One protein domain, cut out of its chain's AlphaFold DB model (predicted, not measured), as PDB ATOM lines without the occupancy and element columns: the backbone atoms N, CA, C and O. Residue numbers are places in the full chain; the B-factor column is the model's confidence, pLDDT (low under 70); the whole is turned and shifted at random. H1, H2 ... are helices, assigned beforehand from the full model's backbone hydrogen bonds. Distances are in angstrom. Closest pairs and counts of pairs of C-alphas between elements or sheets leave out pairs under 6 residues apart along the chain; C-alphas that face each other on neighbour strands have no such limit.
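AT A GLANCE: This is residues 10 to 71 of the 247 residues of an uncharacterized protein of Leifsonia sp. Root112D2 (UniProt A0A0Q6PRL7). What shape is this? Three helices joined end to end make a flat, open U with an empty middle: H3 is the longer arm, H2 the base and H1 the other arm. After H3, residues 65 to 71 fold back. What is printed? There are 62 residues with three named helices, in the order H1, H2, H3, and the class is all helix. The whole is extended, with a radius of gyration of the C-alphas of 17.8 A and spans of 41 by 40 by 14 A.

HOW THE PARTS SIT: How does H3, residues 42 to 64, stand to H2, residues 28 to 39? They are close but not clearly touching, about perpendicular at 85 degrees; their closest C-alphas, of Arg 39 and Tyr 45, are 5.7 A apart. Where is H1, residues 13 to 26? H1 and H2 meet only through their link. H1 and H3 are apart. Are the helix backbones complete? In H1, H2 and H3 every O i to N i+4 pair is within hydrogen-bond range.

IN THESE COORDINATES: Where does H3 run? It spans residues 42 to 64, 32.8 A, and ends at C-alpha 64 (32.465, 8.922, -16.689). And the others? H2, residues 28 to 39, measures 16.4 A. H1, residues 13 to 26, measures 19.8 A from C-alpha 13 (-0.768, 1.336, -22.629).

THE WHOLE: How large is it? The two C-alphas farthest apart, of Glu 11 and Asp 43, are 45.6 A apart. Is it continuous? The printed part has no cut, and both links are tight. Where is confidence low? Residue 71 is under 70.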
ATOM      1  N   ASP A  10       2.592  -2.473 -24.533       73.94
ATOM      2  CA  ASP A  10       2.273  -1.499 -25.577       73.94
ATOM      3  C   ASP A  10       0.801  -1.605 -26.016       73.94
ATOM      4  O   ASP A  10       0.124  -0.586 -26.150       73.94
ATOM      5  N   GLU A  11       0.262  -2.826 -26.135       77.38
ATOM      6  CA  GLU A  11      -1.157  -3.073 -26.457       77.38
ATOM      7  C   GLU A  11      -2.125  -2.549 -25.375       77.38
ATOM      8  O   GLU A  11      -3.239  -2.132 -25.687       77.38
ATOM      9  N   HIS A  12      -1.705  -2.525 -24.106       79.81
ATOM     10  CA  HIS A  12      -2.524  -2.083 -22.967       79.81
ATOM     11  C   HIS A  12      -2.076  -0.742 -22.363       79.81
ATOM     12  O   HIS A  12      -2.373  -0.442 -21.203       79.81
ATOM     13  N   GLU A  13      -1.358   0.087 -23.123       75.31
ATOM     14  CA  GLU A  13      -0.768   1.336 -22.629       75.31
ATOM     15  C   GLU A  13      -1.820   2.314 -22.072       75.31
ATOM     16  O   GLU A  13      -1.603   2.955 -21.040       75.31
ATOM     17  N   THR A  14      -2.992   2.411 -22.703       80.38
ATOM     18  CA  THR A  14      -4.092   3.284 -22.259       80.38
ATOM     19  C   THR A  14      -4.689   2.818 -20.931       80.38
ATOM     20  O   THR A  14      -4.709   3.592 -19.971       80.38
ATOM     21  N   SER A  15      -5.064   1.541 -20.821       80.69
ATOM     22  CA  SER A  15      -5.590   0.948 -19.583       80.69
ATOM     23  C   SER A  15      -4.573   1.021 -18.442       80.69
ATOM     24  O   SER A  15      -4.914   1.399 -17.323       80.69
ATOM     25  N   ARG A  16      -3.285   0.787 -18.723       83.12
ATOM     26  CA  ARG A  16      -2.209   0.945 -17.731       83.12
ATOM     27  C   ARG A  16      -2.044   2.390 -17.266       83.12
ATOM     28  O   ARG A  16      -1.773   2.625 -16.085       83.12
ATOM     29  N   ARG A  17      -2.176   3.374 -18.162       80.44
ATOM     30  CA  ARG A  17      -2.147   4.799 -17.791       80.44
ATOM     31  C   ARG A  17      -3.328   5.159 -16.904       80.44
ATOM     32  O   ARG A  17      -3.139   5.922 -15.956       80.44
ATOM     33  N   GLU A  18      -4.507   4.623 -17.186       85.06
ATOM     34  CA  GLU A  18      -5.711   4.813 -16.376       85.06
ATOM     35  C   GLU A  18      -5.590   4.153 -15.005       85.06
ATOM     36  O   GLU A  18      -5.847   4.809 -14.001       85.06
ATOM     37  N   ASP A  19      -5.082   2.926 -14.925       84.50
ATOM     38  CA  ASP A  19      -4.793   2.248 -13.656       84.50
ATOM     39  C   ASP A  19      -3.743   2.996 -12.840       84.50
ATOM     40  O   ASP A  19      -3.904   3.209 -11.638       84.50
ATOM     41  N   ALA A  20      -2.695   3.495 -13.495       83.94
ATOM     42  CA  ALA A  20      -1.701   4.332 -12.844       83.94
ATOM     43  C   ALA A  20      -2.296   5.672 -12.372       83.94
ATOM     44  O   ALA A  20      -1.893   6.181 -11.326       83.94
ATOM     45  N   ARG A  21      -3.242   6.266 -13.117       85.94
ATOM     46  CA  ARG A  21      -3.983   7.465 -12.684       85.94
ATOM     47  C   ARG A  21      -4.862   7.144 -11.475       85.94
ATOM     48  O   ARG A  21      -4.736   7.848 -10.480       85.94
ATOM     49  N   ARG A  22      -5.641   6.058 -11.520       85.56
ATOM     50  CA  ARG A  22      -6.513   5.586 -10.430       85.56
ATOM     51  C   ARG A  22      -5.730   5.275  -9.157       85.56
ATOM     52  O   ARG A  22      -6.074   5.772  -8.089       85.56
ATOM     53  N   GLY A  23      -4.618   4.554  -9.269       83.19
ATOM     54  CA  GLY A  23      -3.735   4.282  -8.135       83.19
ATOM     55  C   GLY A  23      -3.100   5.554  -7.562       83.19
ATOM     56  O   GLY A  23      -2.941   5.672  -6.350       83.19
ATOM     57  N   ARG A  24      -2.773   6.551  -8.402       83.56
ATOM     58  CA  ARG A  24      -2.282   7.859  -7.929       83.56
ATOM     59  C   ARG A  24      -3.357   8.665  -7.212       83.56
ATOM     60  O   ARG A  24      -3.013   9.327  -6.241       83.56
ATOM     61  N   THR A  25      -4.603   8.641  -7.680       84.12
ATOM     62  CA  THR A  25      -5.707   9.373  -7.044       84.12
ATOM     63  C   THR A  25      -6.123   8.715  -5.735       84.12
ATOM     64  O   THR A  25      -6.248   9.414  -4.738       84.12
ATOM     65  N   GLN A  26      -6.245   7.385  -5.705       84.31
ATOM     66  CA  GLN A  26      -6.608   6.633  -4.499       84.31
ATOM     67  C   GLN A  26      -5.524   6.722  -3.418       84.31
ATOM     68  O   GLN A  26      -5.831   6.963  -2.257       84.31
ATOM     69  N   ASN A  27      -4.243   6.643  -3.798       85.50
ATOM     70  CA  ASN A  27      -3.133   6.761  -2.847       85.50
ATOM     71  C   ASN A  27      -2.630   8.202  -2.677       85.50
ATOM     72  O   ASN A  27      -1.541   8.398  -2.137       85.50
ATOM     73  N   ARG A  28      -3.353   9.220  -3.163       87.44
ATOM     74  CA  ARG A  28      -2.887  10.616  -3.122       87.44
ATOM     75  C   ARG A  28      -2.653  11.080  -1.688       87.44
ATOM     76  O   ARG A  28      -1.558  11.547  -1.383       87.44
ATOM     77  N   GLU A  29      -3.654  10.898  -0.832       87.88
ATOM     78  CA  GLU A  29      -3.592  11.296   0.576       87.88
ATOM     79  C   GLU A  29      -2.568  10.462   1.343       87.88
ATOM     80  O   GLU A  29      -1.690  11.021   1.990       87.88
ATOM     81  N   HIS A  30      -2.562   9.138   1.153       86.06
ATOM     82  CA  HIS A  30      -1.572   8.260   1.780       86.06
ATOM     83  C   HIS A  30      -0.124   8.629   1.402       86.06
ATOM     84  O   HIS A  30       0.779   8.631   2.238       86.06
ATOM     85  N   ARG A  31       0.127   9.009   0.140       84.94
ATOM     86  CA  ARG A  31       1.449   9.488  -0.297       84.94
ATOM     87  C   ARG A  31       1.777  10.870   0.255       84.94
ATOM     88  O   ARG A  31       2.946  11.124   0.538       84.94
ATOM     89  N   ALA A  32       0.791  11.756   0.385       88.81
ATOM     90  CA  ALA A  32       0.981  13.067   0.994       88.81
ATOM     91  C   ALA A  32       1.318  12.930   2.486       88.81
ATOM     92  O   ALA A  32       2.236  13.588   2.963       88.81
ATOM     93  N   GLU A  33       0.641  12.035   3.199       90.19
ATOM     94  CA  GLU A  33       0.916  11.706   4.597       90.19
ATOM     95  C   GLU A  33       2.308  11.090   4.775       90.19
ATOM     96  O   GLU A  33       3.087  11.583   5.586       90.19
ATOM     97  N   LEU A  34       2.684  10.111   3.944       87.31
ATOM     98  CA  LEU A  34       4.045   9.565   3.920       87.31
ATOM     99  C   LEU A  34       5.102  10.643   3.650       87.31
ATOM    100  O   LEU A  34       6.184  10.610   4.223       87.31
ATOM    101  N   GLN A  35       4.818  11.617   2.783       86.25
ATOM    102  CA  GLN A  35       5.738  12.731   2.548       86.25
ATOM    103  C   GLN A  35       5.814  13.683   3.742       86.25
ATOM    104  O   GLN A  35       6.895  14.199   4.012       86.25
ATOM    105  N   ARG A  36       4.703  13.918   4.452       89.56
ATOM    106  CA  ARG A  36       4.688  14.721   5.684       89.56
ATOM    107  C   ARG A  36       5.476  14.028   6.790       89.56
ATOM    108  O   ARG A  36       6.319  14.677   7.391       89.56
ATOM    109  N   SER A  37       5.275  12.728   7.007       87.50
ATOM    110  CA  SER A  37       6.020  11.958   8.013       87.50
ATOM    111  C   SER A  37       7.498  11.808   7.661       87.50
ATOM    112  O   SER A  37       8.347  11.834   8.539       87.50
ATOM    113  N   TYR A  38       7.839  11.724   6.375       78.38
ATOM    114  CA  TYR A  38       9.235  11.687   5.939       78.38
ATOM    115  C   TYR A  38       9.941  13.052   6.025       78.38
ATOM    116  O   TYR A  38      11.168  13.107   6.058       78.38
ATOM    117  N   ARG A  39       9.178  14.155   6.033       88.38
ATOM    118  CA  ARG A  39       9.667  15.541   6.159       88.38
ATOM    119  C   ARG A  39       9.476  16.132   7.558       88.38
ATOM    120  O   ARG A  39       9.832  17.290   7.756       88.38
ATOM    121  N   SER A  40       8.885  15.386   8.490       90.50
ATOM    122  CA  SER A  40       8.564  15.886   9.831       90.50
ATOM    123  C   SER A  40       9.817  16.187  10.649       90.50
ATOM    124  O   SER A  40       9.791  17.105  11.459       90.50
ATOM    125  N   ASP A  41      10.907  15.459  10.395       90.75
ATOM    126  CA  ASP A  41      12.250  15.746  10.896       90.75
ATOM    127  C   ASP A  41      13.103  16.381   9.774       90.75
ATOM    128  O   ASP A  41      13.562  15.673   8.863       90.75
ATOM    129  N   PRO A  42      13.323  17.711   9.810       89.19
ATOM    130  CA  PRO A  42      14.065  18.427   8.775       89.19
ATOM    131  C   PRO A  42      15.529  17.995   8.662       89.19
ATOM    132  O   PRO A  42      16.060  17.944   7.550       89.19
ATOM    133  N   ASP A  43      16.176  17.652   9.778       90.12
ATOM    134  CA  ASP A  43      17.601  17.313   9.807       90.12
ATOM    135  C   ASP A  43      17.839  15.926   9.213       90.12
ATOM    136  O   ASP A  43      18.743  15.727   8.390       90.12
ATOM    137  N   THR A  44      16.992  14.961   9.573       87.06
ATOM    138  CA  THR A  44      17.021  13.621   8.977       87.06
ATOM    139  C   THR A  44      16.685  13.684   7.486       87.06
ATOM    140  O   THR A  44      17.389  13.083   6.665       87.06
ATOM    141  N   TYR A  45      15.685  14.481   7.096       90.06
ATOM    142  CA  TYR A  45      15.331  14.676   5.691       90.06
ATOM    143  C   TYR A  45      16.464  15.326   4.878       90.06
ATOM    144  O   TYR A  45      16.775  14.873   3.769       90.06
ATOM    145  N   ALA A  46      17.135  16.344   5.424       90.62
ATOM    146  CA  ALA A  46      18.274  16.995   4.781       90.62
ATOM    147  C   ALA A  46      19.445  16.024   4.562       90.62
ATOM    148  O   ALA A  46      20.020  15.995   3.467       90.62
ATOM    149  N   LYS A  47      19.754  15.170   5.550       92.31
ATOM    150  CA  LYS A  47      20.768  14.106   5.421       92.31
ATOM    151  C   LYS A  47      20.429  13.136   4.292       92.31
ATOM    152  O   LYS A  47      21.266  12.886   3.428       92.31
ATOM    153  N   ILE A  48      19.186  12.663   4.229       89.56
ATOM    154  CA  ILE A  48      18.714  11.782   3.153       89.56
ATOM    155  C   ILE A  48      18.853  12.450   1.775       89.56
ATOM    156  O   ILE A  48      19.262  11.811   0.797       89.56
ATOM    157  N   LEU A  49      18.494  13.732   1.650       93.19
ATOM    158  CA  LEU A  49      18.651  14.468   0.393       93.19
ATOM    159  C   LEU A  49      20.121  14.567  -0.018       93.19
ATOM    160  O   LEU A  49      20.437  14.393  -1.201       93.19
ATOM    161  N   GLN A  50      21.010  14.811   0.943       93.38
ATOM    162  CA  GLN A  50      22.447  14.865   0.714       93.38
ATOM    163  C   GLN A  50      22.997  13.506   0.258       93.38
ATOM    164  O   GLN A  50      23.632  13.435  -0.794       93.38
ATOM    165  N   GLU A  51      22.649  12.413   0.939       93.75
ATOM    166  CA  GLU A  51      23.018  11.050   0.532       93.75
ATOM    167  C   GLU A  51      22.533  10.711  -0.884       93.75
ATOM    168  O   GLU A  51      23.259  10.111  -1.679       93.75
ATOM    169  N   ASN A  52      21.312  11.118  -1.241       92.75
ATOM    170  CA  ASN A  52      20.771  10.906  -2.582       92.75
ATOM    171  C   ASN A  52      21.536  11.700  -3.652       92.75
ATOM    172  O   ASN A  52      21.778  11.176  -4.746       92.75
ATOM    173  N   ARG A  53      21.934  12.945  -3.357       96.56
ATOM    174  CA  ARG A  53      22.789  13.751  -4.247       96.56
ATOM    175  C   ARG A  53      24.155  13.099  -4.423       96.56
ATOM    176  O   ARG A  53      24.613  12.955  -5.557       96.56
ATOM    177  N   ASP A  54      24.770  12.656  -3.334       94.81
ATOM    178  CA  ASP A  54      26.094  12.041  -3.363       94.81
ATOM    179  C   ASP A  54      26.077  10.675  -4.063       94.81
ATOM    180  O   ASP A  54      26.958  10.392  -4.878       94.81
ATOM    181  N   ARG A  55      25.007   9.884  -3.896       88.69
ATOM    182  CA  ARG A  55      24.769   8.657  -4.674       88.69
ATOM    183  C   ARG A  55      24.700   8.942  -6.178       88.69
ATOM    184  O   ARG A  55      25.338   8.238  -6.957       88.69
ATOM    185  N   ARG A  56      23.957   9.973  -6.603       91.31
ATOM    186  CA  ARG A  56      23.873  10.365  -8.026       91.31
ATOM    187  C   ARG A  56      25.225  10.826  -8.570       91.31
ATOM    188  O   ARG A  56      25.611  10.420  -9.662       91.31
ATOM    189  N   ARG A  57      25.964  11.629  -7.798       93.69
ATOM    190  CA  ARG A  57      27.323  12.068  -8.155       93.69
ATOM    191  C   ARG A  57      28.262  10.880  -8.338       93.69
ATOM    192  O   ARG A  57      28.987  10.844  -9.325       93.69
ATOM    193  N   LEU A  58      28.221   9.903  -7.432       89.94
ATOM    194  CA  LEU A  58      29.018   8.682  -7.534       89.94
ATOM    195  C   LEU A  58      28.687   7.895  -8.806       89.94
ATOM    196  O   LEU A  58      29.599   7.542  -9.543       89.94
ATOM    197  N   ILE A  59      27.402   7.668  -9.093       88.12
ATOM    198  CA  ILE A  59      26.971   6.963 -10.311       88.12
ATOM    199  C   ILE A  59      27.497   7.671 -11.565       88.12
ATOM    200  O   ILE A  59      28.044   7.020 -12.453       88.12
ATOM    201  N   ASN A  60      27.389   9.000 -11.623       92.00
ATOM    202  CA  ASN A  60      27.873   9.776 -12.764       92.00
ATOM    203  C   ASN A  60      29.400   9.713 -12.908       92.00
ATOM    204  O   ASN A  60      29.891   9.586 -14.025       92.00
ATOM    205  N   ARG A  61      30.150   9.758 -11.798       92.56
ATOM    206  CA  ARG A  61      31.615   9.598 -11.813       92.56
ATOM    207  C   ARG A  61      32.034   8.210 -12.285       92.56
ATOM    208  O   ARG A  61      32.935   8.112 -13.105       92.56
ATOM    209  N   LEU A  62      31.367   7.158 -11.805       90.12
ATOM    210  CA  LEU A  62      31.622   5.787 -12.253       90.12
ATOM    211  C   LEU A  62      31.373   5.659 -13.757       90.12
ATOM    212  O   LEU A  62      32.247   5.193 -14.476       90.12
ATOM    213  N   LYS A  63      30.243   6.188 -14.243       89.62
ATOM    214  CA  LYS A  63      29.923   6.216 -15.674       89.62
ATOM    215  C   LYS A  63      30.977   6.970 -16.492       89.62
ATOM    216  O   LYS A  63      31.386   6.476 -17.535       89.62
ATOM    217  N   ALA A  64      31.423   8.138 -16.025       93.12
ATOM    218  CA  ALA A  64      32.465   8.922 -16.689       93.12
ATOM    219  C   ALA A  64      33.817   8.187 -16.732       93.12
ATOM    220  O   ALA A  64      34.550   8.315 -17.704       93.12
ATOM    221  N   ALA A  65      34.120   7.380 -15.713       93.44
ATOM    222  CA  ALA A  65      35.307   6.530 -15.659       93.44
ATOM    223  C   ALA A  65      35.157   5.201 -16.434       93.44
ATOM    224  O   ALA A  65      36.043   4.354 -16.355       93.44
ATOM    225  N   GLY A  66      34.033   4.971 -17.124       92.19
ATOM    226  CA  GLY A  66      33.741   3.696 -17.792       92.19
ATOM    227  C   GLY A  66      33.517   2.523 -16.830       92.19
ATOM    228  O   GLY A  66      33.467   1.372 -17.259       92.19
ATOM    229  N   LEU A  67      33.374   2.792 -15.529       87.06
ATOM    230  CA  LEU A  67      33.161   1.777 -14.505       87.06
ATOM    231  C   LEU A  67      31.662   1.489 -14.347       87.06
ATOM    232  O   LEU A  67      30.845   2.419 -14.325       87.06
ATOM    233  N   PRO A  68      31.268   0.214 -14.188       82.69
ATOM    234  CA  PRO A  68      29.878  -0.125 -13.943       82.69
ATOM    235  C   PRO A  68      29.409   0.488 -12.611       82.69
ATOM    236  O   PRO A  68      30.168   0.525 -11.635       82.69
ATOM    237  N   PRO A  69      28.154   0.966 -12.526       78.88
ATOM    238  CA  PRO A  69      27.593   1.377 -11.248       78.88
ATOM    239  C   PRO A  69      27.559   0.174 -10.300       78.88
ATOM    240  O   PRO A  69      27.432  -0.970 -10.737       78.88
ATOM    241  N   ARG A  70      27.633   0.432  -8.990       71.88
ATOM    242  CA  ARG A  70      27.512  -0.610  -7.961       71.88
ATOM    243  C   ARG A  70      26.232  -1.424  -8.195       71.88
ATOM    244  O   ARG A  70      25.140  -0.941  -7.898       71.88
ATOM    245  N   SER A  71      26.368  -2.654  -8.693       67.75
ATOM    246  CA  SER A  71      25.262  -3.602  -8.777       67.75
ATOM    247  C   SER A  71      25.169  -4.334  -7.442       67.75
ATOM    248  O   SER A  71      26.100  -4.995  -6.987       67.75
TER     249      SER A  71